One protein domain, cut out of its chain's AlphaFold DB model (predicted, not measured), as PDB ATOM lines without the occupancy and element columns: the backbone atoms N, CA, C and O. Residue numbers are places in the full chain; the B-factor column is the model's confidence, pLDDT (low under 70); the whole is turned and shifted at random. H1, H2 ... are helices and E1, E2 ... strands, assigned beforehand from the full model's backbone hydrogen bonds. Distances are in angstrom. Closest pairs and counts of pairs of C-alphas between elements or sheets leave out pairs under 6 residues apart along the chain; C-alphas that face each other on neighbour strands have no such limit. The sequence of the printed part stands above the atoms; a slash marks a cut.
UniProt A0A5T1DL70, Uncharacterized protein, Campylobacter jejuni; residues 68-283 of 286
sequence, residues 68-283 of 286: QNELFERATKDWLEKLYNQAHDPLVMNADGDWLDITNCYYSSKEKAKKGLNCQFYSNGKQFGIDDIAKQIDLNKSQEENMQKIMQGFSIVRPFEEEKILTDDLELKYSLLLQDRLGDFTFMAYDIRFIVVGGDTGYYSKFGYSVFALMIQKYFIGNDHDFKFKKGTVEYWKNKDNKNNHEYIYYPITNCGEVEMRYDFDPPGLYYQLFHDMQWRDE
ATOM      1  N   GLN A  68     -15.116  12.001  20.160       82.38
ATOM      2  CA  GLN A  68     -15.856  13.267  20.142       82.38
ATOM      3  C   GLN A  68     -17.357  13.014  20.054       82.38
ATOM      4  O   GLN A  68     -18.122  13.590  20.820       82.38
ATOM      5  N   ASN A  69     -17.762  12.102  19.168       88.31
ATOM      6  CA  ASN A  69     -19.162  11.739  19.001       88.31
ATOM      7  C   ASN A  69     -19.713  11.131  20.292       88.31
ATOM      8  O   ASN A  69     -20.781  11.531  20.730       88.31
ATOM      9  N   GLU A  70     -18.973  10.229  20.949       90.56
ATOM     10  CA  GLU A  70     -19.400   9.666  22.233       90.56
ATOM     11  C   GLU A  70     -19.512  10.746  23.323       90.56
ATOM     12  O   GLU A  70     -20.490  10.773  24.067       90.56
ATOM     13  N   LEU A  71     -18.536  11.651  23.409       86.81
ATOM     14  CA  LEU A  71     -18.515  12.742  24.383       86.81
ATOM     15  C   LEU A  71     -19.719  13.682  24.205       86.81
ATOM     16  O   LEU A  71     -20.385  14.030  25.177       86.81
ATOM     17  N   PHE A  72     -19.995  14.092  22.969       89.06
ATOM     18  CA  PHE A  72     -21.053  15.049  22.638       89.06
ATOM     19  C   PHE A  72     -22.447  14.434  22.720       89.06
ATOM     20  O   PHE A  72     -23.390  15.091  23.167       89.06
ATOM     21  N   GLU A  73     -22.562  13.160  22.354       93.44
ATOM     22  CA  GLU A  73     -23.772  12.367  22.532       93.44
ATOM     23  C   GLU A  73     -24.141  12.278  24.018       93.44
ATOM     24  O   GLU A  73     -25.275  12.569  24.395       93.44
ATOM     25  N   ARG A  74     -23.170  11.954  24.884       92.19
ATOM     26  CA  ARG A  74     -23.369  11.921  26.342       92.19
ATOM     27  C   ARG A  74     -23.765  13.286  26.896       92.19
ATOM     28  O   ARG A  74     -24.742  13.364  27.633       92.19
ATOM     29  N   ALA A  75     -23.074  14.348  26.478       90.12
ATOM     30  CA  ALA A  75     -23.344  15.706  26.950       90.12
ATOM     31  C   ALA A  75     -24.756  16.169  26.589       90.12
ATOM     32  O   ALA A  75     -25.484  16.682  27.438       90.12
ATOM     33  N   THR A  76     -25.173  15.934  25.345       93.12
ATOM     34  CA  THR A  76     -26.528  16.256  24.889       93.12
ATOM     35  C   THR A  76     -27.578  15.485  25.689       93.12
ATOM     36  O   THR A  76     -28.561  16.076  26.134       93.12
ATOM     37  N   LYS A  77     -27.376  14.180  25.912       95.38
ATOM     38  CA  LYS A  77     -28.324  13.354  26.676       95.38
ATOM     39  C   LYS A  77     -28.423  13.774  28.134       95.38
ATOM     40  O   LYS A  77     -29.536  13.927  28.627       95.38
ATOM     41  N   ASP A  78     -27.292  13.991  28.797       93.56
ATOM     42  CA  ASP A  78     -27.257  14.433  30.191       93.56
ATOM     43  C   ASP A  78     -27.956  15.793  30.359       93.56
ATOM     44  O   ASP A  78     -28.765  15.966  31.270       93.56
ATOM     45  N   TRP A  79     -27.737  16.731  29.431       90.81
ATOM     46  CA  TRP A  79     -28.442  18.011  29.436       90.81
ATOM     47  C   TRP A  79     -29.959  17.860  29.241       90.81
ATOM     48  O   TRP A  79     -30.740  18.432  30.003       90.81
ATOM     49  N   LEU A  80     -30.394  17.060  28.262       93.19
ATOM     50  CA  LEU A  80     -31.818  16.804  28.019       93.19
ATOM     51  C   LEU A  80     -32.485  16.101  29.209       93.19
ATOM     52  O   LEU A  80     -33.608  16.450  29.574       93.19
ATOM     53  N   GLU A  81     -31.810  15.136  29.835       92.12
ATOM     54  CA  GLU A  81     -32.306  14.465  31.041       92.12
ATOM     55  C   GLU A  81     -32.442  15.453  32.202       92.12
ATOM     56  O   GLU A  81     -33.439  15.442  32.925       92.12
ATOM     57  N   LYS A  82     -31.472  16.350  32.369       87.19
ATOM     58  CA  LYS A  82     -31.514  17.384  33.400       87.19
ATOM     59  C   LYS A  82     -32.648  18.385  33.196       87.19
ATOM     60  O   LYS A  82     -33.350  18.674  34.160       87.19
ATOM     61  N   LEU A  83     -32.882  18.851  31.967       85.81
ATOM     62  CA  LEU A  83     -34.048  19.681  31.648       85.81
ATOM     63  C   LEU A  83     -35.362  18.956  31.947       85.81
ATOM     64  O   LEU A  83     -36.282  19.539  32.522       85.81
ATOM     65  N   TYR A  84     -35.442  17.678  31.574       87.44
ATOM     66  CA  TYR A  84     -36.600  16.851  31.877       87.44
ATOM     67  C   TYR A  84     -36.836  16.765  33.385       87.44
ATOM     68  O   TYR A  84     -37.941  17.042  33.843       87.44
ATOM     69  N   ASN A  85     -35.804  16.440  34.164       81.06
ATOM     70  CA  ASN A  85     -35.910  16.348  35.617       81.06
ATOM     71  C   ASN A  85     -36.302  17.697  36.235       81.06
ATOM     72  O   ASN A  85     -37.220  17.733  37.044       81.06
ATOM     73  N   GLN A  86     -35.720  18.807  35.775       78.00
ATOM     74  CA  GLN A  86     -36.054  20.148  36.257       78.00
ATOM     75  C   GLN A  86     -37.531  20.510  36.027       78.00
ATOM     76  O   GLN A  86     -38.155  21.125  36.889       78.00
ATOM     77  N   ALA A  87     -38.119  20.115  34.894       78.38
ATOM     78  CA  ALA A  87     -39.548  20.316  34.640       78.38
ATOM     79  C   ALA A  87     -40.450  19.499  35.593       78.38
ATOM     80  O   ALA A  87     -41.629  19.813  35.745       78.38
ATOM     81  N   HIS A  88     -39.898  18.470  36.242       76.56
ATOM     82  CA  HIS A  88     -40.583  17.587  37.191       76.56
ATOM     83  C   HIS A  88     -40.201  17.849  38.655       76.56
ATOM     84  O   HIS A  88     -40.814  17.264  39.553       76.56
ATOM     85  N   ASP A  89     -39.204  18.699  38.910       67.06
ATOM     86  CA  ASP A  89     -38.741  18.993  40.258       67.06
ATOM     87  C   ASP A  89     -39.777  19.858  41.001       67.06
ATOM     88  O   ASP A  89     -40.213  20.901  40.494       67.06
ATOM     89  N   PRO A  90     -40.178  19.466  42.225       55.50
ATOM     90  CA  PRO A  90     -41.031  20.298  43.061       55.50
ATOM     91  C   PRO A  90     -40.260  21.549  43.503       55.50
ATOM     92  O   PRO A  90     -39.137  21.449  44.001       55.50
ATOM     93  N   LEU A  91     -40.855  22.737  43.362       52.06
ATOM     94  CA  LEU A  91     -40.300  23.927  44.012       52.06
ATOM     95  C   LEU A  91     -40.425  23.802  45.529       52.06
ATOM     96  O   LEU A  91     -41.446  23.369  46.061       52.06
ATOM     97  N   VAL A  92     -39.354  24.200  46.208       46.62
ATOM     98  CA  VAL A  92     -39.250  24.236  47.666       46.62
ATOM     99  C   VAL A  92     -40.181  25.314  48.236       46.62
ATOM    100  O   VAL A  92     -40.426  26.338  47.597       46.62
ATOM    101  N   MET A  93     -40.685  25.033  49.442       40.81
ATOM    102  CA  MET A  93     -41.571  25.850  50.279       40.81
ATOM    103  C   MET A  93     -41.234  27.345  50.296       40.81
ATOM    104  O   MET A  93     -40.066  27.741  50.236       40.81
ATOM    105  N   ASN A  94     -42.264  28.178  50.465       46.06
ATOM    106  CA  ASN A  94     -42.048  29.575  50.830       46.06
ATOM    107  C   ASN A  94     -41.452  29.687  52.254       46.06
ATOM    108  O   ASN A  94     -41.353  28.708  52.997       46.06
ATOM    109  N   ALA A  95     -41.050  30.900  52.641       44.72
ATOM    110  CA  ALA A  95     -40.443  31.179  53.946       44.72
ATOM    111  C   ALA A  95     -41.354  30.852  55.152       44.72
ATOM    112  O   ALA A  95     -40.850  30.731  56.268       44.72
ATOM    113  N   ASP A  96     -42.656  30.673  54.917       56.16
ATOM    114  CA  ASP A  96     -43.671  30.361  55.927       56.16
ATOM    115  C   ASP A  96     -43.935  28.847  56.065       56.16
ATOM    116  O   ASP A  96     -44.722  28.426  56.910       56.16
ATOM    117  N   GLY A  97     -43.251  28.008  55.276       44.78
ATOM    118  CA  GLY A  97     -43.440  26.556  55.291       44.78
ATOM    119  C   GLY A  97     -44.692  26.087  54.546       44.78
ATOM    120  O   GLY A  97     -45.070  24.923  54.676       44.78
ATOM    121  N   ASP A  98     -45.315  26.951  53.746       44.56
ATOM    122  CA  ASP A  98     -46.391  26.560  52.846       44.56
ATOM    123  C   ASP A  98     -45.808  26.047  51.526       44.56
ATOM    124  O   ASP A  98     -44.890  26.623  50.923       44.56
ATOM    125  N   TRP A  99     -46.372  24.937  51.055       51.53
ATOM    126  CA  TRP A  99     -46.144  24.459  49.700       51.53
ATOM    127  C   TRP A  99     -46.744  25.480  48.731       51.53
ATOM    128  O   TRP A  99     -47.963  25.622  48.653       51.53
ATOM    129  N   LEU A 100     -45.895  26.195  47.992       46.75
ATOM    130  CA  LEU A 100     -46.354  26.925  46.816       46.75
ATOM    131  C   LEU A 100     -46.876  25.894  45.813       46.75
ATOM    132  O   LEU A 100     -46.223  24.883  45.567       46.75
ATOM    133  N   ASP A 101     -48.079  26.159  45.318       45.69
ATOM    134  CA  ASP A 101     -48.919  25.318  44.468       45.69
ATOM    135  C   ASP A 101     -48.157  24.293  43.600       45.69
ATOM    136  O   ASP A 101     -47.236  24.630  42.844       45.69
ATOM    137  N   ILE A 102     -48.562  23.023  43.717       50.06
ATOM    138  CA  ILE A 102     -48.006  21.885  42.981       50.06
ATOM    139  C   ILE A 102     -48.459  22.018  41.527       50.06
ATOM    140  O   ILE A 102     -49.424  21.400  41.084       50.06
ATOM    141  N   THR A 103     -47.755  22.847  40.767       51.78
ATOM    142  CA  THR A 103     -47.954  22.969  39.322       51.78
ATOM    143  C   THR A 103     -47.733  21.606  38.655       51.78
ATOM    144  O   THR A 103     -46.643  21.049  38.724       51.78
ATOM    145  N   ASN A 104     -48.827  21.058  38.104       55.41
ATOM    146  CA  ASN A 104     -49.102  20.018  37.086       55.41
ATOM    147  C   ASN A 104     -48.123  18.873  36.728       55.41
ATOM    148  O   ASN A 104     -48.521  17.985  35.965       55.41
ATOM    149  N   CYS A 105     -46.896  18.835  37.238       64.69
ATOM    150  CA  CYS A 105     -45.854  17.890  36.833       64.69
ATOM    151  C   CYS A 105     -45.179  17.163  37.995       64.69
ATOM    152  O   CYS A 105     -44.169  16.490  37.799       64.69
ATOM    153  N   TYR A 106     -45.752  17.232  39.198       64.62
ATOM    154  CA  TYR A 106     -45.317  16.368  40.287       64.62
ATOM    155  C   TYR A 106     -45.784  14.931  40.044       64.62
ATOM    156  O   TYR A 106     -46.981  14.634  40.013       64.62
ATOM    157  N   TYR A 107     -44.827  14.012  39.938       63.25
ATOM    158  CA  TYR A 107     -45.104  12.581  39.908       63.25
ATOM    159  C   TYR A 107     -44.422  11.904  41.090       63.25
ATOM    160  O   TYR A 107     -43.247  12.120  41.367       63.25
ATOM    161  N   SER A 108     -45.149  11.004  41.752       57.06
ATOM    162  CA  SER A 108     -44.631  10.241  42.901       57.06
ATOM    163  C   SER A 108     -43.534   9.229  42.541       57.06
ATOM    164  O   SER A 108     -42.938   8.645  43.440       57.06
ATOM    165  N   SER A 109     -43.277   8.981  41.251       64.56
ATOM    166  CA  SER A 109     -42.144   8.170  40.790       64.56
ATOM    167  C   SER A 109     -41.760   8.496  39.343       64.56
ATOM    168  O   SER A 109     -42.581   9.018  38.578       64.56
ATOM    169  N   LYS A 110     -40.537   8.119  38.939       66.81
ATOM    170  CA  LYS A 110     -40.066   8.245  37.547       66.81
ATOM    171  C   LYS A 110     -40.941   7.446  36.574       66.81
ATOM    172  O   LYS A 110     -41.241   7.923  35.488       66.81
ATOM    173  N   GLU A 111     -41.420   6.263  36.956       73.75
ATOM    174  CA  GLU A 111     -42.302   5.425  36.127       73.75
ATOM    175  C   GLU A 111     -43.661   6.080  35.882       73.75
ATOM    176  O   GLU A 111     -44.245   5.910  34.810       73.75
ATOM    177  N   LYS A 112     -44.175   6.834  36.860       71.00
ATOM    178  CA  LYS A 112     -45.392   7.630  36.676       71.00
ATOM    179  C   LYS A 112     -45.127   8.839  35.787       71.00
ATOM    180  O   LYS A 112     -45.918   9.083  34.885       71.00
ATOM    181  N   ALA A 113     -43.993   9.514  35.968       71.94
ATOM    182  CA  ALA A 113     -43.565  10.614  35.104       71.94
ATOM    183  C   ALA A 113     -43.413  10.179  33.633       71.94
ATOM    184  O   ALA A 113     -43.775  10.922  32.722       71.94
ATOM    185  N   LYS A 114     -42.963   8.936  33.393       70.00
ATOM    186  CA  LYS A 114     -42.899   8.304  32.059       70.00
ATOM    187  C   LYS A 114     -44.253   8.135  31.376       70.00
ATOM    188  O   LYS A 114     -44.310   8.099  30.153       70.00
ATOM    189  N   LYS A 115     -45.326   8.002  32.154       71.12
ATOM    190  CA  LYS A 115     -46.701   7.833  31.657       71.12
ATOM    191  C   LYS A 115     -47.513   9.126  31.718       71.12
ATOM    192  O   LYS A 115     -48.677   9.131  31.328       71.12
ATOM    193  N   GLY A 116     -46.921  10.190  32.250       72.00
ATOM    194  CA  GLY A 116     -47.533  11.500  32.360       72.00
ATOM    195  C   GLY A 116     -47.663  12.188  31.009       72.00
ATOM    196  O   GLY A 116     -46.794  12.048  30.153       72.00
ATOM    197  N   LEU A 117     -48.748  12.941  30.826       73.44
ATOM    198  CA  LEU A 117     -48.946  13.764  29.630       73.44
ATOM    199  C   LEU A 117     -48.293  15.146  29.771       73.44
ATOM    200  O   LEU A 117     -47.958  15.763  28.772       73.44
ATOM    201  N   ASN A 118     -48.056  15.617  30.996       79.12
ATOM    202  CA  ASN A 118     -47.487  16.943  31.231       79.12
ATOM    203  C   ASN A 118     -45.963  16.888  31.372       79.12
ATOM    204  O   ASN A 118     -45.405  15.856  31.769       79.12
ATOM    205  N   CYS A 119     -45.319  18.022  31.091       85.81
ATOM    206  CA  CYS A 119     -43.872  18.236  31.177       85.81
ATOM    207  C   CYS A 119     -43.021  17.309  30.303       85.81
ATOM    208  O   CYS A 119     -41.911  16.924  30.653       85.81
ATOM    209  N   GLN A 120     -43.551  16.898  29.158       90.62
ATOM    210  CA  GLN A 120     -42.871  15.957  28.275       90.62
ATOM    211  C   GLN A 120     -42.047  16.675  27.205       90.62
ATOM    212  O   GLN A 120     -42.323  17.819  26.839       90.62
ATOM    213  N   PHE A 121     -41.062  15.958  26.659       94.69
ATOM    214  CA  PHE A 121     -40.516  16.299  25.353       94.69
ATOM    215  C   PHE A 121     -41.446  15.789  24.260       94.69
ATOM    216  O   PHE A 121     -41.909  14.649  24.301       94.69
ATOM    217  N   TYR A 122     -41.642  16.615  23.246       95.31
ATOM    218  CA  TYR A 122     -42.453  16.330  22.081       95.31
ATOM    219  C   TYR A 122     -41.641  16.504  20.804       95.31
ATOM    220  O   TYR A 122     -40.846  17.437  20.677       95.31
ATOM    221  N   SER A 123     -41.878  15.625  19.834       95.94
ATOM    222  CA  SER A 123     -41.349  15.760  18.479       95.94
ATOM    223  C   SER A 123     -42.297  15.148  17.449       95.94
ATOM    224  O   SER A 123     -43.058  14.224  17.746       95.94
ATOM    225  N   ASN A 124     -42.221  15.648  16.218       95.50
ATOM    226  CA  ASN A 124     -42.849  15.056  15.036       95.50
ATOM    227  C   ASN A 124     -41.860  14.206  14.207       95.50
ATOM    228  O   ASN A 124     -42.174  13.809  13.084       95.50
ATOM    229  N   GLY A 125     -40.652  13.968  14.734       95.06
ATOM    230  CA  GLY A 125     -39.620  13.145  14.103       95.06
ATOM    231  C   GLY A 125     -38.864  13.818  12.954       95.06
ATOM    232  O   GLY A 125     -38.156  13.128  12.225       95.06
ATOM    233  N   LYS A 126     -39.007  15.136  12.763       95.00
ATOM    234  CA  LYS A 126     -38.320  15.896  11.709       95.00
ATOM    235  C   LYS A 126     -37.476  17.026  12.294       95.00
ATOM    236  O   LYS A 126     -37.769  17.552  13.367       95.00
ATOM    237  N   GLN A 127     -36.452  17.433  11.552       94.62
ATOM    238  CA  GLN A 127     -35.737  18.683  11.791       94.62
ATOM    239  C   GLN A 127     -36.516  19.847  11.161       94.62
ATOM    240  O   GLN A 127     -36.935  19.773  10.004       94.62
ATOM    241  N   PHE A 128     -36.736  20.910  11.927       92.50
ATOM    242  CA  PHE A 128     -37.366  22.155  11.474       92.50
ATOM    243  C   PHE A 128     -36.942  23.335  12.359       92.50
ATOM    244  O   PHE A 128     -36.461  23.142  13.481       92.50
ATOM    245  N   GLY A 129     -37.103  24.558  11.853       89.94
ATOM    246  CA  GLY A 129     -36.699  25.779  12.553       89.94
ATOM    247  C   GLY A 129     -37.868  26.538  13.179       89.94
ATOM    248  O   GLY A 129     -39.039  26.242  12.939       89.94
ATOM    249  N   ILE A 130     -37.546  27.592  13.933       88.56
ATOM    250  CA  ILE A 130     -38.566  28.477  14.518       88.56
ATOM    251  C   ILE A 130     -39.415  29.164  13.438       88.56
ATOM    252  O   ILE A 130     -40.598  29.411  13.646       88.56
ATOM    253  N   ASP A 131     -38.841  29.419  12.257       88.56
ATOM    254  CA  ASP A 131     -39.547  30.033  11.130       88.56
ATOM    255  C   ASP A 131     -40.738  29.180  10.668       88.56
ATOM    256  O   ASP A 131     -41.749  29.719  10.213       88.56
ATOM    257  N   ASP A 132     -40.644  27.856  10.802       91.19
ATOM    258  CA  ASP A 132     -41.702  26.924  10.415       91.19
ATOM    259  C   ASP A 132     -42.843  26.896  11.436       91.19
ATOM    260  O   ASP A 132     -44.006  26.762  11.052       91.19
ATOM    261  N   ILE A 133     -42.540  27.116  12.721       90.88
ATOM    262  CA  ILE A 133     -43.549  27.372  13.759       90.88
ATOM    263  C   ILE A 133     -44.199  28.741  13.515       90.88
ATOM    264  O   ILE A 133     -45.422  28.861  13.454       90.88
ATOM    265  N   ALA A 134     -43.390  29.778  13.295       90.56
ATOM    266  CA  ALA A 134     -43.849  31.157  13.157       90.56
ATOM    267  C   ALA A 134     -44.789  31.376  11.956       90.56
ATOM    268  O   ALA A 134     -45.627  32.276  11.987       90.56
ATOM    269  N   LYS A 135     -44.665  30.577  10.886       91.88
ATOM    270  CA  LYS A 135     -45.581  30.599   9.727       91.88
ATOM    271  C   LYS A 135     -46.967  30.024  10.032       91.88
ATOM    272  O   LYS A 135     -47.906  30.328   9.303       91.88
ATOM    273  N   GLN A 136     -47.093  29.184  11.056       92.25
ATOM    274  CA  GLN A 136     -48.348  28.507  11.393       92.25
ATOM    275  C   GLN A 136     -49.232  29.316  12.348       92.25
ATOM    276  O   GLN A 136     -50.419  29.001  12.464       92.25
ATOM    277  N   ILE A 137     -48.663  30.346  12.986       92.50
ATOM    278  CA  ILE A 137     -49.350  31.180  13.969       92.50
ATOM    279  C   ILE A 137     -50.402  32.069  13.305       92.50
ATOM    280  O   ILE A 137     -50.092  32.916  12.466       92.50
ATOM    281  N   ASP A 138     -51.640  31.920  13.765       93.75
ATOM    282  CA  ASP A 138     -52.727  32.860  13.541       93.75
ATOM    283  C   ASP A 138     -52.800  33.839  14.721       93.75
ATOM    284  O   ASP A 138     -53.147  33.477  15.846       93.75
ATOM    285  N   LEU A 139     -52.490  35.109  14.454       93.88
ATOM    286  CA  LEU A 139     -52.493  36.180  15.457       93.88
ATOM    287  C   LEU A 139     -53.898  36.504  15.994       93.88
ATOM    288  O   LEU A 139     -54.026  37.228  16.983       93.88
ATOM    289  N   ASN A 140     -54.958  35.995  15.359       94.62
ATOM    290  CA  ASN A 140     -56.329  36.156  15.832       94.62
ATOM    291  C   ASN A 140     -56.755  35.072  16.824       94.62
ATOM    292  O   ASN A 140     -57.803  35.229  17.458       94.62
ATOM    293  N   LYS A 141     -55.953  34.016  16.969       95.12
ATOM    294  CA  LYS A 141     -56.185  32.866  17.842       95.12
ATOM    295  C   LYS A 141     -55.399  32.996  19.144       95.12
ATOM    296  O   LYS A 141     -54.390  33.707  19.180       95.12
ATOM    297  N   SER A 142     -55.875  32.356  20.213       94.38
ATOM    298  CA  SER A 142     -55.110  32.301  21.464       94.38
ATOM    299  C   SER A 142     -53.803  31.530  21.280       94.38
ATOM    300  O   SER A 142     -53.599  30.844  20.268       94.38
ATOM    301  N   GLN A 143     -52.876  31.668  22.223       92.88
ATOM    302  CA  GLN A 143     -51.640  30.897  22.207       92.88
ATOM    303  C   GLN A 143     -51.951  29.404  22.317       92.88
ATOM    304  O   GLN A 143     -51.426  28.634  21.518       92.88
ATOM    305  N   GLU A 144     -52.887  29.018  23.188       92.12
ATOM    306  CA  GLU A 144     -53.326  27.626  23.307       92.12
ATOM    307  C   GLU A 144     -53.919  27.076  21.999       92.12
ATOM    308  O   GLU A 144     -53.502  26.016  21.536       92.12
ATOM    309  N   GLU A 145     -54.834  27.799  21.339       94.56
ATOM    310  CA  GLU A 145     -55.413  27.366  20.054       94.56
ATOM    311  C   GLU A 145     -54.328  27.162  18.980       94.56
ATOM    312  O   GLU A 145     -54.367  26.205  18.198       94.56
ATOM    313  N   ASN A 146     -53.337  28.058  18.938       94.69
ATOM    314  CA  ASN A 146     -52.190  27.927  18.045       94.69
ATOM    315  C   ASN A 146     -51.340  26.704  18.399       94.69
ATOM    316  O   ASN A 146     -50.974  25.941  17.502       94.69
ATOM    317  N   MET A 147     -51.049  26.488  19.683       93.25
ATOM    318  CA  MET A 147     -50.242  25.361  20.139       93.25
ATOM    319  C   MET A 147     -50.940  24.026  19.910       93.25
ATOM    320  O   MET A 147     -50.313  23.118  19.374       93.25
ATOM    321  N   GLN A 148     -52.242  23.908  20.173       92.00
ATOM    322  CA  GLN A 148     -53.019  22.708  19.846       92.00
ATOM    323  C   GLN A 148     -52.912  22.345  18.359       92.00
ATOM    324  O   GLN A 148     -52.791  21.168  18.020       92.00
ATOM    325  N   LYS A 149     -52.917  23.344  17.466       93.56
ATOM    326  CA  LYS A 149     -52.725  23.145  16.023       93.56
ATOM    327  C   LYS A 149     -51.287  22.753  15.672       93.56
ATOM    328  O   LYS A 149     -51.097  21.809  14.914       93.56
ATOM    329  N   ILE A 150     -50.288  23.459  16.204       92.62
ATOM    330  CA  ILE A 150     -48.861  23.185  15.949       92.62
ATOM    331  C   ILE A 150     -48.488  21.775  16.418       92.62
ATOM    332  O   ILE A 150     -47.764  21.065  15.727       92.62
ATOM    333  N   MET A 151     -49.024  21.356  17.563       92.44
ATOM    334  CA  MET A 151     -48.766  20.055  18.177       92.44
ATOM    335  C   MET A 151     -49.476  18.893  17.464       92.44
ATOM    336  O   MET A 151     -49.271  17.734  17.830       92.44
ATOM    337  N   GLN A 152     -50.283  19.145  16.425       91.81
ATOM    338  CA  GLN A 152     -50.890  18.070  15.636       91.81
ATOM    339  C   GLN A 152     -49.805  17.216  14.969       91.81
ATOM    340  O   GLN A 152     -48.989  17.699  14.187       91.81
ATOM    341  N   GLY A 153     -49.805  15.918  15.276       88.94
ATOM    342  CA  GLY A 153     -48.801  14.976  14.773       88.94
ATOM    343  C   GLY A 153     -47.491  14.957  15.567       88.94
ATOM    344  O   GLY A 153     -46.558  14.264  15.164       88.94
ATOM    345  N   PHE A 154     -47.412  15.675  16.691       94.56
ATOM    346  CA  PHE A 154     -46.334  15.501  17.658       94.56
ATOM    347  C   PHE A 154     -46.636  14.318  18.576       94.56
ATOM    348  O   PHE A 154     -47.785  14.017  18.899       94.56
ATOM    349  N   SER A 155     -45.576  13.648  19.005       94.56
ATOM    350  CA  SER A 155     -45.625  12.534  19.945       94.56
ATOM    351  C   SER A 155     -44.634  12.765  21.076       94.56
ATOM    352  O   SER A 155     -43.637  13.469  20.896       94.56
ATOM    353  N   ILE A 156     -44.923  12.188  22.242       93.69
ATOM    354  CA  ILE A 156     -44.007  12.211  23.381       93.69
ATOM    355  C   ILE A 156     -42.763  11.394  23.022       93.69
ATOM    356  O   ILE A 156     -42.872  10.256  22.567       93.69
ATOM    357  N   VAL A 157     -41.587  11.965  23.265       94.25
ATOM    358  CA  VAL A 157     -40.287  11.324  23.029       94.25
ATOM    359  C   VAL A 157     -39.414  11.376  24.280       94.25
ATOM    360  O   VAL A 157     -39.600  12.217  25.158       94.25
ATOM    361  N   ARG A 158     -38.438  10.466  24.368       93.06
ATOM    362  CA  ARG A 158     -37.455  10.388  25.462       93.06
ATOM    363  C   ARG A 158     -36.043  10.447  24.895       93.06
ATOM    364  O   ARG A 158     -35.362   9.429  24.851       93.06
ATOM    365  N   PRO A 159     -35.607  11.635  24.442       93.94
ATOM    366  CA  PRO A 159     -34.408  11.763  23.622       93.94
ATOM    367  C   PRO A 159     -33.127  11.335  24.359       93.94
ATOM    368  O   PRO A 159     -32.181  10.868  23.736       93.94
ATOM    369  N   PHE A 160     -33.111  11.440  25.690       94.00
ATOM    370  CA  PHE A 160     -31.990  11.022  26.532       94.00
ATOM    371  C   PHE A 160     -31.914   9.505  26.788       94.00
ATOM    372  O   PHE A 160     -30.863   9.022  27.194       94.00
ATOM    373  N   GLU A 161     -32.985   8.743  26.535       94.25
ATOM    374  CA  GLU A 161     -32.988   7.271  26.665       94.25
ATOM    375  C   GLU A 161     -32.603   6.563  25.359       94.25
ATOM    376  O   GLU A 161     -32.491   5.339  25.313       94.25
ATOM    377  N   GLU A 162     -32.423   7.316  24.279       94.25
ATOM    378  CA  GLU A 162     -32.130   6.754  22.970       94.25
ATOM    379  C   GLU A 162     -30.700   6.250  22.844       94.25
ATOM    380  O   GLU A 162     -29.796   6.717  23.530       94.25
ATOM    381  N   GLU A 163     -30.462   5.332  21.909       93.56
ATOM    382  CA  GLU A 163     -29.103   4.892  21.593       93.56
ATOM    383  C   GLU A 163     -28.294   6.024  20.943       93.56
ATOM    384  O   GLU A 163     -27.163   6.283  21.358       93.56
ATOM    385  N   LYS A 164     -28.899   6.752  19.993       94.38
ATOM    386  CA  LYS A 164     -28.268   7.858  19.261       94.38
ATOM    387  C   LYS A 164     -29.255   9.012  19.021       94.38
ATOM    388  O   LYS A 164     -30.263   8.829  18.339       94.38
ATOM    389  N   ILE A 165     -28.971  10.190  19.580       95.06
ATOM    390  CA  ILE A 165     -29.776  11.415  19.474       95.06
ATOM    391  C   ILE A 165     -29.131  12.457  18.554       95.06
ATOM    392  O   ILE A 165     -29.852  13.299  18.012       95.06
ATOM    393  N   LEU A 166     -27.815  12.374  18.331       94.19
ATOM    394  CA  LEU A 166     -27.102  13.221  17.380       94.19
ATOM    395  C   LEU A 166     -26.908  12.548  16.013       94.19
ATOM    396  O   LEU A 166     -26.724  11.333  15.907       94.19
ATOM    397  N   THR A 167     -26.921  13.345  14.950       91.94
ATOM    398  CA  THR A 167     -26.463  12.965  13.609       91.94
ATOM    399  C   THR A 167     -24.933  12.896  13.569       91.94
ATOM    400  O   THR A 167     -24.247  13.260  14.526       91.94
ATOM    401  N   ASP A 168     -24.366  12.427  12.455       87.19
ATOM    402  CA  ASP A 168     -22.905  12.416  12.278       87.19
ATOM    403  C   ASP A 168     -22.311  13.835  12.190       87.19
ATOM    404  O   ASP A 168     -21.145  14.029  12.527       87.19
ATOM    405  N   ASP A 169     -23.137  14.821  11.829       87.06
ATOM    406  CA  ASP A 169     -22.805  16.249  11.825       87.06
ATOM    407  C   ASP A 169     -22.992  16.914  13.206       87.06
ATOM    408  O   ASP A 169     -22.843  18.127  13.333       87.06
ATOM    409  N   LEU A 170     -23.279  16.122  14.252       85.75
ATOM    410  CA  LEU A 170     -23.450  16.562  15.644       85.75
ATOM    411  C   LEU A 170     -24.671  17.468  15.887       85.75
ATOM    412  O   LEU A 170     -24.717  18.207  16.867       85.75
ATOM    413  N   GLU A 171     -25.692  17.367  15.040       90.19
ATOM    414  CA  GLU A 171     -26.999  18.007  15.232       90.19
ATOM    415  C   GLU A 171     -27.993  17.026  15.865       90.19
ATOM    416  O   GLU A 171     -27.857  15.816  15.702       90.19
ATOM    417  N   LEU A 172     -29.049  17.496  16.532       93.31
ATOM    418  CA  LEU A 172     -30.147  16.614  16.938       93.31
ATOM    419  C   LEU A 172     -30.816  15.995  15.707       93.31
ATOM    420  O   LEU A 172     -31.143  16.687  14.740       93.31
ATOM    421  N   LYS A 173     -31.137  14.700  15.773       95.50
ATOM    422  CA  LYS A 173     -31.862  13.997  14.697       95.50
ATOM    423  C   LYS A 173     -33.257  14.569  14.390       95.50
ATOM    424  O   LYS A 173     -33.810  14.299  13.327       95.50
ATOM    425  N   TYR A 174     -33.846  15.325  15.315       96.25
ATOM    426  CA  TYR A 174     -35.107  16.044  15.140       96.25
ATOM    427  C   TYR A 174     -35.186  17.242  16.088       96.25
ATOM    428  O   TYR A 174     -34.471  17.298  17.090       96.25
ATOM    429  N   SER A 175     -36.089  18.181  15.807       95.38
ATOM    430  CA  SER A 175     -36.363  19.294  16.720       95.38
ATOM    431  C   SER A 175     -37.247  18.847  17.892       95.38
ATOM    432  O   SER A 175     -38.012  17.878  17.785       95.38
ATOM    433  N   LEU A 176     -37.146  19.564  19.011       96.25
ATOM    434  CA  LEU A 176     -37.783  19.222  20.283       96.25
ATOM    435  C   LEU A 176     -38.626  20.383  20.822       96.25
ATOM    436  O   LEU A 176     -38.219  21.542  20.773       96.25
ATOM    437  N   LEU A 177     -39.775  20.057  21.409       94.62
ATOM    438  CA  LEU A 177     -40.558  20.952  22.265       94.62
ATOM    439  C   LEU A 177     -40.595  20.359  23.671       94.62
ATOM    440  O   LEU A 177     -41.083  19.248  23.847       94.62
ATOM    441  N   LEU A 178     -40.080  21.076  24.663       92.69
ATOM    442  CA  LEU A 178     -40.236  20.720  26.071       92.69
ATOM    443  C   LEU A 178     -41.378  21.536  26.653       92.69
ATOM    444  O   LEU A 178     -41.290  22.760  26.680       92.69
ATOM    445  N   GLN A 179     -42.423  20.871  27.127       90.56
ATOM    446  CA  GLN A 179     -43.424  21.540  27.947       90.56
ATOM    447  C   GLN A 179     -42.865  21.734  29.360       90.56
ATOM    448  O   GLN A 179     -42.296  20.798  29.922       90.56
ATOM    449  N   ASP A 180     -43.017  22.920  29.934       81.19
ATOM    450  CA  ASP A 180     -42.684  23.177  31.330       81.19
ATOM    451  C   ASP A 180     -43.898  22.976  32.254       81.19
ATOM    452  O   ASP A 180     -45.003  22.628  31.830       81.19
ATOM    453  N   ARG A 181     -43.688  23.180  33.556       73.31
ATOM    454  CA  ARG A 181     -44.720  22.984  34.588       73.31
ATOM    455  C   ARG A 181     -45.870  23.988  34.542       73.31
ATOM    456  O   ARG A 181     -46.932  23.701  35.089       73.31
ATOM    457  N   LEU A 182     -45.652  25.156  33.939       73.62
ATOM    458  CA  LEU A 182     -46.683  26.170  33.727       73.62
ATOM    459  C   LEU A 182     -47.493  25.871  32.457       73.62
ATOM    460  O   LEU A 182     -48.508  26.513  32.213       73.62
ATOM    461  N   GLY A 183     -47.090  24.852  31.693       78.19
ATOM    462  CA  GLY A 183     -47.733  24.444  30.452       78.19
ATOM    463  C   GLY A 183     -47.179  25.158  29.223       78.19
ATOM    464  O   GLY A 183     -47.626  24.834  28.120       78.19
ATOM    465  N   ASP A 184     -46.212  26.063  29.396       84.25
ATOM    466  CA  ASP A 184     -45.518  26.755  28.313       84.25
ATOM    467  C   ASP A 184     -44.531  25.817  27.617       84.25
ATOM    468  O   ASP A 184     -44.077  24.814  28.174       84.25
ATOM    469  N   PHE A 185     -44.183  26.132  26.370       89.19
ATOM    470  CA  PHE A 185     -43.283  25.309  25.575       89.19
ATOM    471  C   PHE A 185     -41.941  25.996  25.350       89.19
ATOM    472  O   PHE A 185     -41.854  27.114  24.855       89.19
ATOM    473  N   THR A 186     -40.859  25.278  25.623       89.69
ATOM    474  CA  THR A 186     -39.515  25.628  25.173       89.69
ATOM    475  C   THR A 186     -39.194  24.845  23.905       89.69
ATOM    476  O   THR A 186     -39.074  23.622  23.925       89.69
ATOM    477  N   PHE A 187     -39.034  25.547  22.788       91.75
ATOM    478  CA  PHE A 187     -38.600  24.975  21.521       91.75
ATOM    479  C   PHE A 187     -37.080  24.967  21.409       91.75
ATOM    480  O   PHE A 187     -36.438  26.010  21.535       91.75
ATOM    481  N   MET A 188     -36.521  23.797  21.118       91.38
ATOM    482  CA  MET A 188     -35.120  23.596  20.764       91.38
ATOM    483  C   MET A 188     -35.066  23.148  19.308       91.38
ATOM    484  O   MET A 188     -35.645  22.122  18.928       91.38
ATOM    485  N   ALA A 189     -34.378  23.937  18.487       87.00
ATOM    486  CA  ALA A 189     -34.107  23.563  17.109       87.00
ATOM    487  C   ALA A 189     -33.145  22.365  17.056       87.00
ATOM    488  O   ALA A 189     -32.610  21.926  18.071       87.00
ATOM    489  N   TYR A 190     -32.924  21.842  15.856       84.69
ATOM    490  CA  TYR A 190     -32.049  20.694  15.657       84.69
ATOM    491  C   TYR A 190     -30.549  21.029  15.785       84.69
ATOM    492  O   TYR A 190     -29.748  20.130  16.014       84.69
ATOM    493  N   ASP A 191     -30.159  22.303  15.668       78.19
ATOM    494  CA  ASP A 191     -28.762  22.742  15.776       78.19
ATOM    495  C   ASP A 191     -28.325  22.833  17.249       78.19
ATOM    496  O   ASP A 191     -28.827  23.659  18.021       78.19
ATOM    497  N   ILE A 192     -27.361  21.991  17.621       77.94
ATOM    498  CA  ILE A 192     -26.612  22.072  18.873       77.94
ATOM    499  C   ILE A 192     -25.191  22.484  18.523       77.94
ATOM    500  O   ILE A 192     -24.451  21.745  17.876       77.94
ATOM    501  N   ARG A 193     -24.767  23.653  19.006       78.12
ATOM    502  CA  ARG A 193     -23.433  24.161  18.693       78.12
ATOM    503  C   ARG A 193     -22.441  23.736  19.751       78.12
ATOM    504  O   ARG A 193     -22.476  24.220  20.880       78.12
ATOM    505  N   PHE A 194     -21.498  22.892  19.359       76.12
ATOM    506  CA  PHE A 194     -20.342  22.573  20.184       76.12
ATOM    507  C   PHE A 194     -19.248  23.602  19.944       76.12
ATOM    508  O   PHE A 194     -18.670  23.683  18.859       76.12
ATOM    509  N   ILE A 195     -18.965  24.408  20.963       68.56
ATOM    510  CA  ILE A 195     -17.926  25.431  20.898       68.56
ATOM    511  C   ILE A 195     -16.731  25.034  21.752       68.56
ATOM    512  O   ILE A 195     -16.864  24.398  22.796       68.56
ATOM    513  N   VAL A 196     -15.546  25.433  21.309       64.62
ATOM    514  CA  VAL A 196     -14.331  25.294  22.107       64.62
ATOM    515  C   VAL A 196     -14.243  26.484  23.055       64.62
ATOM    516  O   VAL A 196     -14.207  27.636  22.625       64.62
ATOM    517  N   VAL A 197     -14.185  26.200  24.349       56.19
ATOM    518  CA  VAL A 197     -13.917  27.159  25.416       56.19
ATOM    519  C   VAL A 197     -12.565  26.831  26.023       56.19
ATOM    520  O   VAL A 197     -12.390  25.864  26.756       56.19
ATOM    521  N   GLY A 198     -11.576  27.647  25.677       47.19
ATOM    522  CA  GLY A 198     -10.191  27.441  26.079       47.19
ATOM    523  C   GLY A 198      -9.307  27.135  24.878       47.19
ATOM    524  O   GLY A 198      -9.552  26.234  24.081       47.19
ATOM    525  N   GLY A 199      -8.268  27.936  24.728       38.78
ATOM    526  CA  GLY A 199      -7.393  27.963  23.568       38.78
ATOM    527  C   GLY A 199      -6.763  29.341  23.536       38.78
ATOM    528  O   GLY A 199      -7.448  30.338  23.744       38.78
ATOM    529  N   ASP A 200      -5.448  29.390  23.404       37.16
ATOM    530  CA  ASP A 200      -4.662  30.608  23.536       37.16
ATOM    531  C   ASP A 200      -5.021  31.630  22.444       37.16
ATOM    532  O   ASP A 200      -4.477  31.624  21.343       37.16
ATOM    533  N   THR A 201      -5.960  32.524  22.752       34.75
ATOM    534  CA  THR A 201      -6.051  33.840  22.122       34.75
ATOM    535  C   THR A 201      -5.649  34.902  23.140       34.75
ATOM    536  O   THR A 201      -6.446  35.734  23.564       34.75
ATOM    537  N   GLY A 202      -4.386  34.858  23.564       37.09
ATOM    538  CA  GLY A 202      -3.588  36.045  23.856       37.09
ATOM    539  C   GLY A 202      -3.731  36.692  25.229       37.09
ATOM    540  O   GLY A 202      -2.759  37.286  25.676       37.09
ATOM    541  N   TYR A 203      -4.861  36.599  25.928       32.59
ATOM    542  CA  TYR A 203      -5.016  37.243  27.238       32.59
ATOM    543  C   TYR A 203      -6.076  36.501  28.077       32.59
ATOM    544  O   TYR A 203      -7.259  36.552  27.766       32.59
ATOM    545  N   TYR A 204      -5.655  35.848  29.169       34.41
ATOM    546  CA  TYR A 204      -6.507  35.328  30.263       34.41
ATOM    547  C   TYR A 204      -7.330  34.040  30.053       34.41
ATOM    548  O   TYR A 204      -8.491  33.978  30.446       34.41
ATOM    549  N   SER A 205      -6.720  32.946  29.592       36.03
ATOM    550  CA  SER A 205      -7.278  31.606  29.845       36.03
ATOM    551  C   SER A 205      -6.449  30.876  30.906       36.03
ATOM    552  O   SER A 205      -5.515  30.140  30.599       36.03
ATOM    553  N   LYS A 206      -6.814  31.046  32.177       36.88
ATOM    554  CA  LYS A 206      -6.370  30.229  33.324       36.88
ATOM    555  C   LYS A 206      -6.740  28.706  33.176       36.88
ATOM    556  O   LYS A 206      -6.546  27.971  34.136       36.88
ATOM    557  N   PHE A 207      -7.348  28.219  32.063       36.59
ATOM    558  CA  PHE A 207      -8.077  26.912  32.026       36.59
ATOM    559  C   PHE A 207      -7.190  25.755  31.579       36.59
ATOM    560  O   PHE A 207      -7.616  24.612  31.668       36.59
ATOM    561  N   GLY A 208      -5.959  26.024  31.130       33.69
ATOM    562  CA  GLY A 208      -4.934  25.011  30.836       33.69
ATOM    563  C   GLY A 208      -5.251  24.023  29.701       33.69
ATOM    564  O   GLY A 208      -4.328  23.435  29.147       33.69
ATOM    565  N   TYR A 209      -6.518  23.880  29.309       41.91
ATOM    566  CA  TYR A 209      -7.026  22.899  28.363       41.91
ATOM    567  C   TYR A 209      -8.152  23.516  27.528       41.91
ATOM    568  O   TYR A 209      -8.931  24.335  28.017       41.91
ATOM    569  N   SER A 210      -8.235  23.130  26.257       47.59
ATOM    570  CA  SER A 210      -9.407  23.392  25.424       47.59
ATOM    571  C   SER A 210     -10.557  22.514  25.903       47.59
ATOM    572  O   SER A 210     -10.520  21.301  25.711       47.59
ATOM    573  N   VAL A 211     -11.550  23.109  26.562       59.38
ATOM    574  CA  VAL A 211     -12.761  22.427  27.038       59.38
ATOM    575  C   VAL A 211     -13.852  22.627  25.987       59.38
ATOM    576  O   VAL A 211     -13.985  23.714  25.436       59.38
ATOM    577  N   PHE A 212     -14.624  21.594  25.652       68.44
ATOM    578  CA  PHE A 212     -15.806  21.776  24.805       68.44
ATOM    579  C   PHE A 212     -16.985  22.251  25.644       68.44
ATOM    580  O   PHE A 212     -17.084  21.967  26.835       68.44
ATOM    581  N   ALA A 213     -17.904  22.956  25.010       73.94
ATOM    582  CA  ALA A 213     -19.141  23.352  25.640       73.94
ATOM    583  C   ALA A 213     -20.306  23.294  24.672       73.94
ATOM    584  O   ALA A 213     -20.138  23.424  23.457       73.94
ATOM    585  N   LEU A 214     -21.483  23.126  25.255       78.25
ATOM    586  CA  LEU A 214     -22.753  23.093  24.565       78.25
ATOM    587  C   LEU A 214     -23.306  24.517  24.500       78.25
ATOM    588  O   LEU A 214     -23.469  25.175  25.527       78.25
ATOM    589  N   MET A 215     -23.606  24.994  23.301       77.50
ATOM    590  CA  MET A 215     -24.369  26.211  23.078       77.50
ATOM    591  C   MET A 215     -25.682  25.826  22.407       77.50
ATOM    592  O   MET A 215     -25.699  25.363  21.266       77.50
ATOM    593  N   ILE A 216     -26.782  26.018  23.129       79.00
ATOM    594  CA  ILE A 216     -28.117  25.648  22.658       79.00
ATOM    595  C   ILE A 216     -28.923  26.894  22.372       79.00
ATOM    596  O   ILE A 216     -28.986  27.790  23.209       79.00
ATOM    597  N   GLN A 217     -29.582  26.910  21.219       81.12
ATOM    598  CA  GLN A 217     -30.588  27.904  20.893       81.12
ATOM    599  C   GLN A 217     -31.967  27.411  21.340       81.12
ATOM    600  O   GLN A 217     -32.457  26.397  20.837       81.12
ATOM    601  N   LYS A 218     -32.616  28.147  22.248       84.31
ATOM    602  CA  LYS A 218     -34.004  27.872  22.644       84.31
ATOM    603  C   LYS A 218     -34.932  29.067  22.432       84.31
ATOM    604  O   LYS A 218     -34.509  30.223  22.497       84.31
ATOM    605  N   TYR A 219     -36.210  28.770  22.220       86.44
ATOM    606  CA  TYR A 219     -37.286  29.744  22.071       86.44
ATOM    607  C   TYR A 219     -38.406  29.430  23.055       86.44
ATOM    608  O   TYR A 219     -38.898  28.306  23.090       86.44
ATOM    609  N   PHE A 220     -38.834  30.428  23.820       85.81
ATOM    610  CA  PHE A 220     -40.011  30.304  24.671       85.81
ATOM    611  C   PHE A 220     -41.269  30.603  23.860       85.81
ATOM    612  O   PHE A 220     -41.404  31.672  23.258       85.81
ATOM    613  N   ILE A 221     -42.179  29.641  23.843       86.31
ATOM    614  CA  ILE A 221     -43.457  29.674  23.154       86.31
ATOM    615  C   ILE A 221     -44.535  29.581  24.231       86.31
ATOM    616  O   ILE A 221     -44.717  28.531  24.845       86.31
ATOM    617  N   GLY A 222     -45.223  30.697  24.468       80.75
ATOM    618  CA  GLY A 222     -46.322  30.741  25.430       80.75
ATOM    619  C   GLY A 222     -47.486  29.839  25.015       80.75
ATOM    620  O   GLY A 222     -47.680  29.582  23.821       80.75
ATOM    621  N   ASN A 223     -48.247  29.367  25.999       84.75
ATOM    622  CA  ASN A 223     -49.385  28.468  25.815       84.75
ATOM    623  C   ASN A 223     -50.617  28.898  26.634       84.75
ATOM    624  O   ASN A 223     -51.287  28.083  27.263       84.75
ATOM    625  N   ASP A 224     -50.911  30.195  26.642       81.38
ATOM    626  CA  ASP A 224     -52.016  30.753  27.421       81.38
ATOM    627  C   ASP A 224     -53.342  30.802  26.622       81.38
ATOM    628  O   ASP A 224     -53.382  31.231  25.459       81.38
ATOM    629  N   HIS A 225     -54.441  30.368  27.248       82.62
ATOM    630  CA  HIS A 225     -55.789  30.396  26.669       82.62
ATOM    631  C   HIS A 225     -56.276  31.832  26.400       82.62
ATOM    632  O   HIS A 225     -56.952  32.089  25.400       82.62
ATOM    633  N   ASP A 226     -55.923  32.786  27.261       85.62
ATOM    634  CA  ASP A 226     -56.506  34.133  27.250       85.62
ATOM    635  C   ASP A 226     -55.653  35.151  26.487       85.62
ATOM    636  O   ASP A 226     -56.119  36.239  26.127       85.62
ATOM    637  N   PHE A 227     -54.409  34.794  26.166       87.75
ATOM    638  CA  PHE A 227     -53.497  35.661  25.431       87.75
ATOM    639  C   PHE A 227     -53.317  35.201  23.991       87.75
ATOM    640  O   PHE A 227     -53.255  34.019  23.675       87.75
ATOM    641  N   LYS A 228     -53.185  36.171  23.084       91.62
ATOM    642  CA  LYS A 228     -52.808  35.937  21.684       91.62
ATOM    643  C   LYS A 228     -51.326  36.210  21.492       91.62
ATOM    644  O   LYS A 228     -50.729  37.018  22.211       91.62
ATOM    645  N   PHE A 229     -50.731  35.600  20.473       88.31
ATOM    646  CA  PHE A 229     -49.398  36.007  20.044       88.31
ATOM    647  C   PHE A 229     -49.430  37.447  19.527       88.31
ATOM    648  O   PHE A 229     -50.267  37.824  18.706       88.31
ATOM    649  N   LYS A 230     -48.487  38.272  19.987       87.88
ATOM    650  CA  LYS A 230     -48.291  39.606  19.414       87.88
ATOM    651  C   LYS A 230     -47.529  39.457  18.102       87.88
ATOM    652  O   LYS A 230     -46.530  38.742  18.053       87.88
ATOM    653  N   LYS A 231     -47.937  40.198  17.063       86.50
ATOM    654  CA  LYS A 231     -47.210  40.264  15.780       86.50
ATOM    655  C   LYS A 231     -45.718  40.524  15.999       86.50
ATOM    656  O   LYS A 231     -44.890  39.813  15.445       86.50
ATOM    657  N   GLY A 232     -45.416  41.478  16.884       82.69
ATOM    658  CA  GLY A 232     -44.054  41.799  17.291       82.69
ATOM    659  C   GLY A 232     -43.293  40.583  17.809       82.69
ATOM    660  O   GLY A 232     -42.188  40.369  17.353       82.69
ATOM    661  N   THR A 233     -43.884  39.742  18.665       80.69
ATOM    662  CA  THR A 233     -43.252  38.512  19.187       80.69
ATOM    663  C   THR A 233     -42.947  37.496  18.083       80.69
ATOM    664  O   THR A 233     -41.863  36.927  18.052       80.69
ATOM    665  N   VAL A 234     -43.864  37.292  17.136       84.31
ATOM    666  CA  VAL A 234     -43.652  36.338  16.029       84.31
ATOM    667  C   VAL A 234     -42.619  36.863  15.028       84.31
ATOM    668  O   VAL A 234     -41.798  36.104  14.519       84.31
ATOM    669  N   GLU A 235     -42.638  38.164  14.736       80.44
ATOM    670  CA  GLU A 235     -41.608  38.819  13.918       80.44
ATOM    671  C   GLU A 235     -40.249  38.825  14.622       80.44
ATOM    672  O   GLU A 235     -39.218  38.670  13.969       80.44
ATOM    673  N   TYR A 236     -40.252  38.925  15.951       73.31
ATOM    674  CA  TYR A 236     -39.061  38.853  16.784       73.31
ATOM    675  C   TYR A 236     -38.347  37.510  16.620       73.31
ATOM    676  O   TYR A 236     -37.140  37.489  16.416       73.31
ATOM    677  N   TRP A 237     -39.073  36.391  16.587       79.44
ATOM    678  CA  TRP A 237     -38.471  35.070  16.366       79.44
ATOM    679  C   TRP A 237     -37.792  34.903  14.997       79.44
ATOM    680  O   TRP A 237     -36.814  34.166  14.892       79.44
ATOM    681  N   LYS A 238     -38.282  35.599  13.962       70.38
ATOM    682  CA  LYS A 238     -37.790  35.490  12.572       70.38
ATOM    683  C   LYS A 238     -36.464  36.214  12.327       70.38
ATOM    684  O   LYS A 238     -35.832  36.017  11.292       70.38
ATOM    685  N   ASN A 239     -36.039  37.086  13.239       68.75
ATOM    686  CA  ASN A 239     -34.801  37.839  13.077       68.75
ATOM    687  C   ASN A 239     -33.624  37.051  13.691       68.75
ATOM    688  O   ASN A 239     -33.492  36.946  14.907       68.75
ATOM    689  N   LYS A 240     -32.776  36.455  12.846       58.06
ATOM    690  CA  LYS A 240     -31.685  35.562  13.284       58.06
ATOM    691  C   LYS A 240     -30.500  36.289  13.934       58.06
ATOM    692  O   LYS A 240     -29.760  35.658  14.682       58.06
ATOM    693  N   ASP A 241     -30.349  37.593  13.700       50.59
ATOM    694  CA  ASP A 241     -29.140  38.350  14.063       50.59
ATOM    695  C   ASP A 241     -29.207  39.026  15.442       50.59
ATOM    696  O   ASP A 241     -28.217  39.589  15.915       50.59
ATOM    697  N   ASN A 242     -30.357  38.986  16.117       47.03
ATOM    698  CA  ASN A 242     -30.529  39.642  17.408       47.03
ATOM    699  C   ASN A 242     -30.492  38.614  18.553       47.03
ATOM    700  O   ASN A 242     -31.367  37.758  18.675       47.03
ATOM    701  N   LYS A 243     -29.461  38.725  19.401       46.16
ATOM    702  CA  LYS A 243     -29.149  37.815  20.522       46.16
ATOM    703  C   LYS A 243     -30.226  37.751  21.613       46.16
ATOM    704  O   LYS A 243     -30.147  36.887  22.472       46.16
ATOM    705  N   ASN A 244     -31.219  38.639  21.572       43.97
ATOM    706  CA  ASN A 244     -32.345  38.641  22.504       43.97
ATOM    707  C   ASN A 244     -33.553  37.822  21.987       43.97
ATOM    708  O   ASN A 244     -34.522  37.643  22.719       43.97
ATOM    709  N   ASN A 245     -33.518  37.320  20.742       53.25
ATOM    710  CA  ASN A 245     -34.651  36.649  20.073       53.25
ATOM    711  C   ASN A 245     -34.786  35.156  20.387       53.25
ATOM    712  O   ASN A 245     -35.780  34.518  20.039       53.25
ATOM    713  N   HIS A 246     -33.737  34.608  20.972       58.41
ATOM    714  CA  HIS A 246     -33.532  33.225  21.338       58.41
ATOM    715  C   HIS A 246     -32.464  33.248  22.417       58.41
ATOM    716  O   HIS A 246     -31.508  34.019  22.332       58.41
ATOM    717  N   GLU A 247     -32.623  32.421  23.433       65.38
ATOM    718  CA  GLU A 247     -31.627  32.359  24.487       65.38
ATOM    719  C   GLU A 247     -30.564  31.352  24.053       65.38
ATOM    720  O   GLU A 247     -30.854  30.160  23.917       65.38
ATOM    721  N   TYR A 248     -29.350  31.838  23.781       67.50
ATOM    722  CA  TYR A 248     -28.189  30.959  23.719       67.50
ATOM    723  C   TYR A 248     -27.722  30.696  25.136       67.50
ATOM    724  O   TYR A 248     -27.095  31.564  25.744       67.50
ATOM    725  N   ILE A 249     -28.004  29.497  25.639       69.94
ATOM    726  CA  ILE A 249     -27.447  29.080  26.920       69.94
ATOM    727  C   ILE A 249     -26.176  28.294  26.675       69.94
ATOM    728  O   ILE A 249     -26.117  27.392  25.834       69.94
ATOM    729  N   TYR A 250     -25.163  28.689  27.430       70.19
ATOM    730  CA  TYR A 250     -23.878  28.038  27.492       70.19
ATOM    731  C   TYR A 250     -23.856  27.019  28.627       70.19
ATOM    732  O   TYR A 250     -24.123  27.371  29.777       70.19
ATOM    733  N   TYR A 251     -23.450  25.790  28.320       74.81
ATOM    734  CA  TYR A 251     -23.230  24.766  29.329       74.81
ATOM    735  C   TYR A 251     -21.845  24.116  29.192       74.81
ATOM    736  O   TYR A 251     -21.530  23.557  28.134       74.81
ATOM    737  N   PRO A 252     -21.009  24.159  30.247       72.06
ATOM    738  CA  PRO A 252     -19.750  23.425  30.289       72.06
ATOM    739  C   PRO A 252     -19.967  21.918  30.153       72.06
ATOM    740  O   PRO A 252     -20.862  21.359  30.793       72.06
ATOM    741  N   ILE A 253     -19.107  21.265  29.368       76.38
ATOM    742  CA  ILE A 253     -19.044  19.805  29.270       76.38
ATOM    743  C   ILE A 253     -17.868  19.314  30.121       76.38
ATOM    744  O   ILE A 253     -16.749  19.821  30.013       76.38
ATOM    745  N   THR A 254     -18.115  18.324  30.973       74.75
ATOM    746  CA  THR A 254     -17.087  17.666  31.780       74.75
ATOM    747  C   THR A 254     -16.239  16.722  30.926       74.75
ATOM    748  O   THR A 254     -16.538  16.395  29.777       74.75
ATOM    749  N   ASN A 255     -15.176  16.195  31.522       69.56
ATOM    750  CA  ASN A 255     -14.287  15.234  30.875       69.56
ATOM    751  C   ASN A 255     -14.950  13.885  30.507       69.56
ATOM    752  O   ASN A 255     -14.391  13.136  29.707       69.56
ATOM    753  N   CYS A 256     -16.127  13.581  31.060       74.38
ATOM    754  CA  CYS A 256     -16.880  12.352  30.813       74.38
ATOM    755  C   CYS A 256     -18.172  12.585  30.014       74.38
ATOM    756  O   CYS A 256     -18.949  11.645  29.827       74.38
ATOM    757  N   GLY A 257     -18.379  13.804  29.502       79.25
ATOM    758  CA  GLY A 257     -19.574  14.159  28.742       79.25
ATOM    759  C   GLY A 257     -20.785  14.424  29.630       79.25
ATOM    760  O   GLY A 257     -21.903  14.249  29.176       79.25
ATOM    761  N   GLU A 258     -20.593  14.805  30.893       82.88
ATOM    762  CA  GLU A 258     -21.673  15.352  31.719       82.88
ATOM    763  C   GLU A 258     -21.747  16.874  31.518       82.88
ATOM    764  O   GLU A 258     -20.759  17.513  31.162       82.88
ATOM    765  N   VAL A 259     -22.910  17.475  31.744       79.38
ATOM    766  CA  VAL A 259     -23.150  18.909  31.581       79.38
ATOM    767  C   VAL A 259     -23.364  19.585  32.930       79.38
ATOM    768  O   VAL A 259     -24.212  19.185  33.728       79.38
ATOM    769  N   GLU A 260     -22.632  20.660  33.202       70.19
ATOM    770  CA  GLU A 260     -22.845  21.462  34.410       70.19
ATOM    771  C   GLU A 260     -23.870  22.575  34.142       70.19
ATOM    772  O   GLU A 260     -23.562  23.583  33.510       70.19
ATOM    773  N   MET A 261     -25.106  22.420  34.631       62.25
ATOM    774  CA  MET A 261     -26.106  23.491  34.564       62.25
ATOM    775  C   MET A 261     -25.838  24.527  35.656       62.25
ATOM    776  O   MET A 261     -25.906  24.214  36.844       62.25
ATOM    777  N   ARG A 262     -25.540  25.766  35.261       51.25
ATOM    778  CA  ARG A 262     -25.476  26.906  36.178       51.25
ATOM    779  C   ARG A 262     -26.806  27.648  36.119       51.25
ATOM    780  O   ARG A 262     -27.260  28.001  35.040       51.25
ATOM    781  N   TYR A 263     -27.432  27.854  37.273       39.88
ATOM    782  CA  TYR A 263     -28.571  28.759  37.399       39.88
ATOM    783  C   TYR A 263     -28.024  30.186  37.495       39.88
ATOM    784  O   TYR A 263     -27.306  30.500  38.444       39.88
ATOM    785  N   ASP A 264     -28.305  31.020  36.496       38.84
ATOM    786  CA  ASP A 264     -27.811  32.394  36.448       38.84
ATOM    787  C   ASP A 264     -28.595  33.321  37.387       38.84
ATOM    788  O   ASP A 264     -29.824  33.386  37.369       38.84
ATOM    789  N   PHE A 265     -27.847  34.127  38.137       27.22
ATOM    790  CA  PHE A 265     -28.204  35.517  38.396       27.22
ATOM    791  C   PHE A 265     -27.023  36.374  37.893       27.22
ATOM    792  O   PHE A 265     -26.053  36.575  38.615       27.22
ATOM    793  N   ASP A 266     -27.085  36.694  36.592       38.19
ATOM    794  CA  ASP A 266     -26.620  37.855  35.787       38.19
ATOM    795  C   ASP A 266     -25.432  38.757  36.254       38.19
ATOM    796  O   ASP A 266     -25.271  39.023  37.443       38.19
ATOM    797  N   PRO A 267     -24.780  39.543  35.359       41.34
ATOM    798  CA  PRO A 267     -23.808  39.271  34.284       41.34
ATOM    799  C   PRO A 267     -22.406  39.868  34.658       41.34
ATOM    800  O   PRO A 267     -22.035  39.907  35.827       41.34
ATOM    801  N   PRO A 268     -21.596  40.446  33.749       35.56
ATOM    802  CA  PRO A 268     -20.385  39.919  33.080       35.56
ATOM    803  C   PRO A 268     -19.180  39.478  33.966       35.56
ATOM    804  O   PRO A 268     -18.032  39.528  33.521       35.56
ATOM    805  N   GLY A 269     -19.397  39.022  35.203       33.94
ATOM    806  CA  GLY A 269     -18.339  38.515  36.097       33.94
ATOM    807  C   GLY A 269     -18.089  36.999  36.044       33.94
ATOM    808  O   GLY A 269     -17.059  36.530  36.532       33.94
ATOM    809  N   LEU A 270     -18.986  36.215  35.431       38.78
ATOM    810  CA  LEU A 270     -18.977  34.744  35.521       38.78
ATOM    811  C   LEU A 270     -17.758  34.074  34.866       38.78
ATOM    812  O   LEU A 270     -17.281  33.049  35.359       38.78
ATOM    813  N   TYR A 271     -17.193  34.690  33.822       41.97
ATOM    814  CA  TYR A 271     -15.925  34.252  33.225       41.97
ATOM    815  C   TYR A 271     -14.774  34.253  34.244       41.97
ATOM    816  O   TYR A 271     -13.881  33.414  34.164       41.97
ATOM    817  N   TYR A 272     -14.794  35.162  35.223       35.75
ATOM    818  CA  TYR A 272     -13.735  35.302  36.224       35.75
ATOM    819  C   TYR A 272     -13.859  34.312  37.394       35.75
ATOM    820  O   TYR A 272     -12.853  33.993  38.029       35.75
ATOM    821  N   GLN A 273     -15.061  33.794  37.660       37.00
ATOM    822  CA  GLN A 273     -15.354  32.999  38.860       37.00
ATOM    823  C   GLN A 273     -15.390  31.488  38.594       37.00
ATOM    824  O   GLN A 273     -14.855  30.727  39.398       37.00
ATOM    825  N   LEU A 274     -15.826  31.059  37.397       41.03
ATOM    826  CA  LEU A 274     -15.542  29.715  36.849       41.03
ATOM    827  C   LEU A 274     -14.052  29.370  36.950       41.03
ATOM    828  O   LEU A 274     -13.659  28.236  37.215       41.03
ATOM    829  N   PHE A 275     -13.230  30.402  36.785       38.16
ATOM    830  CA  PHE A 275     -11.792  30.316  36.868       38.16
ATOM    831  C   PHE A 275     -11.212  30.217  38.268       38.16
ATOM    832  O   PHE A 275     -10.120  29.678  38.442       38.16
ATOM    833  N   HIS A 276     -11.900  30.789  39.247       35.94
ATOM    834  CA  HIS A 276     -11.458  30.745  40.626       35.94
ATOM    835  C   HIS A 276     -11.799  29.382  41.236       35.94
ATOM    836  O   HIS A 276     -10.925  28.758  41.825       35.94
ATOM    837  N   ASP A 277     -12.992  28.842  40.991       37.62
ATOM    838  CA  ASP A 277     -13.440  27.616  41.666       37.62
ATOM    839  C   ASP A 277     -12.797  26.330  41.120       37.62
ATOM    840  O   ASP A 277     -12.570  25.383  41.876       37.62
ATOM    841  N   MET A 278     -12.410  26.294  39.837       37.31
ATOM    842  CA  MET A 278     -11.610  25.179  39.308       37.31
ATOM    843  C   MET A 278     -10.188  25.149  39.893       37.31
ATOM    844  O   MET A 278      -9.639  24.066  40.070       37.31
ATOM    845  N   GLN A 279      -9.609  26.303  40.259       36.94
ATOM    846  CA  GLN A 279      -8.305  26.350  40.940       36.94
ATOM    847  C   GLN A 279      -8.376  25.843  42.390       36.94
ATOM    848  O   GLN A 279      -7.381  25.324  42.886       36.94
ATOM    849  N   TRP A 280      -9.531  25.936  43.056       31.47
ATOM    850  CA  TRP A 280      -9.685  25.496  44.449       31.47
ATOM    851  C   TRP A 280      -9.971  23.993  44.607       31.47
ATOM    852  O   TRP A 280      -9.665  23.431  45.658       31.47
ATOM    853  N   ARG A 281     -10.494  23.299  43.582       33.47
ATOM    854  CA  ARG A 281     -10.677  21.831  43.653       33.47
ATOM    855  C   ARG A 281      -9.368  21.042  43.581       33.47
ATOM    856  O   ARG A 281      -9.280  19.988  44.203       33.47
ATOM    857  N   ASP A 282      -8.341  21.564  42.913       37.12
ATOM    858  CA  ASP A 282      -7.011  20.935  42.889       37.12
ATOM    859  C   ASP A 282      -6.231  21.125  44.204       37.12
ATOM    860  O   ASP A 282      -5.301  20.368  44.486       37.12
ATOM    861  N   GLU A 283      -6.616  22.091  45.046       31.55
ATOM    862  CA  GLU A 283      -6.010  22.281  46.372       31.55
ATOM    863  C   GLU A 283      -6.572  21.321  47.435       31.55
ATOM    864  O   GLU A 283      -5.898  21.074  48.430       31.55
TER     865      GLU A 283
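What this domain is: This is residues 68 to 283 of the 286 residues of an uncharacterized protein of Campylobacter jejuni (UniProt A0A5T1DL70). A long, strongly twisted sheet of six antiparallel strands, drawn out by the ribbon of E4 and E5, has the long helix H1 slantwise over one face. The short helices H3 and H5 touch each other near the bend of E4, H2 is near the last residue of H1, and H6 lies away from the sheet after a link whose residues 263 to 269 stand free. The printed part has 216 residues, with six named helices and six named strands in the order H1 H2 E1 H3 H4 E2 E3 E4 E5 H5 E6 H6. The sheet's order is E2 E1 E3 E4 E5 E6; the class is mixed, helices and strands, with under half of the residues in named elements. The whole is compact, with a radius of gyration of the C-alphas of 19.1 A and spans of 56 by 45 by 36 A.

Where its parts are: The longest strand, E4, is residues 185 to 197, 29.4 A, from C-alpha 185 at (-43.283, 25.309, 25.575). E5 is residues 211 to 221, 31.8 A, and E6 residues 247 to 252, 16.0 A. E3 is residues 176 to 179, E1 121 to 123 and E2 155 to 157. H1, residues 68 to 88, measures 30.3 A from C-alpha 68 at (-15.856, 13.267, 20.142). H2 is residues 110 to 115, H3 130 to 134, H4 143 to 150 and H5 231 to 238. H6, residues 270 to 281, 17.4 A, ends at C-alpha 281 (-10.677, 21.831, 43.653).

How they stand to each other: E3, E4 and E5 form a meander, each strand the antiparallel neighbour of the one before, with hairpins E3 and E4, and E4 and E5. N 178 and O 186 are 2.8 A apart, N 197 and O 211 2.7 A, both within hydrogen-bond range. E4 bends by 75 degrees at residue 190. E6 pairs with E5, N 214 to O 251 at 2.9 A; E1 pairs with E3, N 122 to O 177 at 2.8 A, and with E2, N 155 to O 123 at 2.9 A. H1 is on the sheet, two layers with a helix on one face, at a height over the sheet of 7.0 A; it lies over E4 and E5, slantwise at 38 degrees to E4 on the local plane. H3 only grazes the sheet with residues 130 to 133 and touches H5, the closest C-alphas being those of Asp 131 and Lys 238, 5.9 A. H4 is close to H3 but not clearly touching, C-alphas of Ile 133 and Ile 150 at 7.1 A. H2 is close to H1 but not clearly touching, C-alphas of His 88 and Ala 113 at 7.9 A. H6 and H1 are apart. Every O i to N i+4 pair is within hydrogen-bond range in H1, H3 and H4, but 1 of 2 in H2, 3 of 4 in H5 and 5 of 8 in H6.

The domain as a whole: The C-alphas farthest apart, of Asn 140 and Glu 283, are 60.5 A apart. The printed part has no cut. The links H1 to H2, E2 to E3, E4 to E5 and E6 to H6 are long. Mean pLDDT of the printed part is 73.1; it is under 70 at residues 89 to 110, 195 to 212, 239 to 249, 255 and 261 to 283.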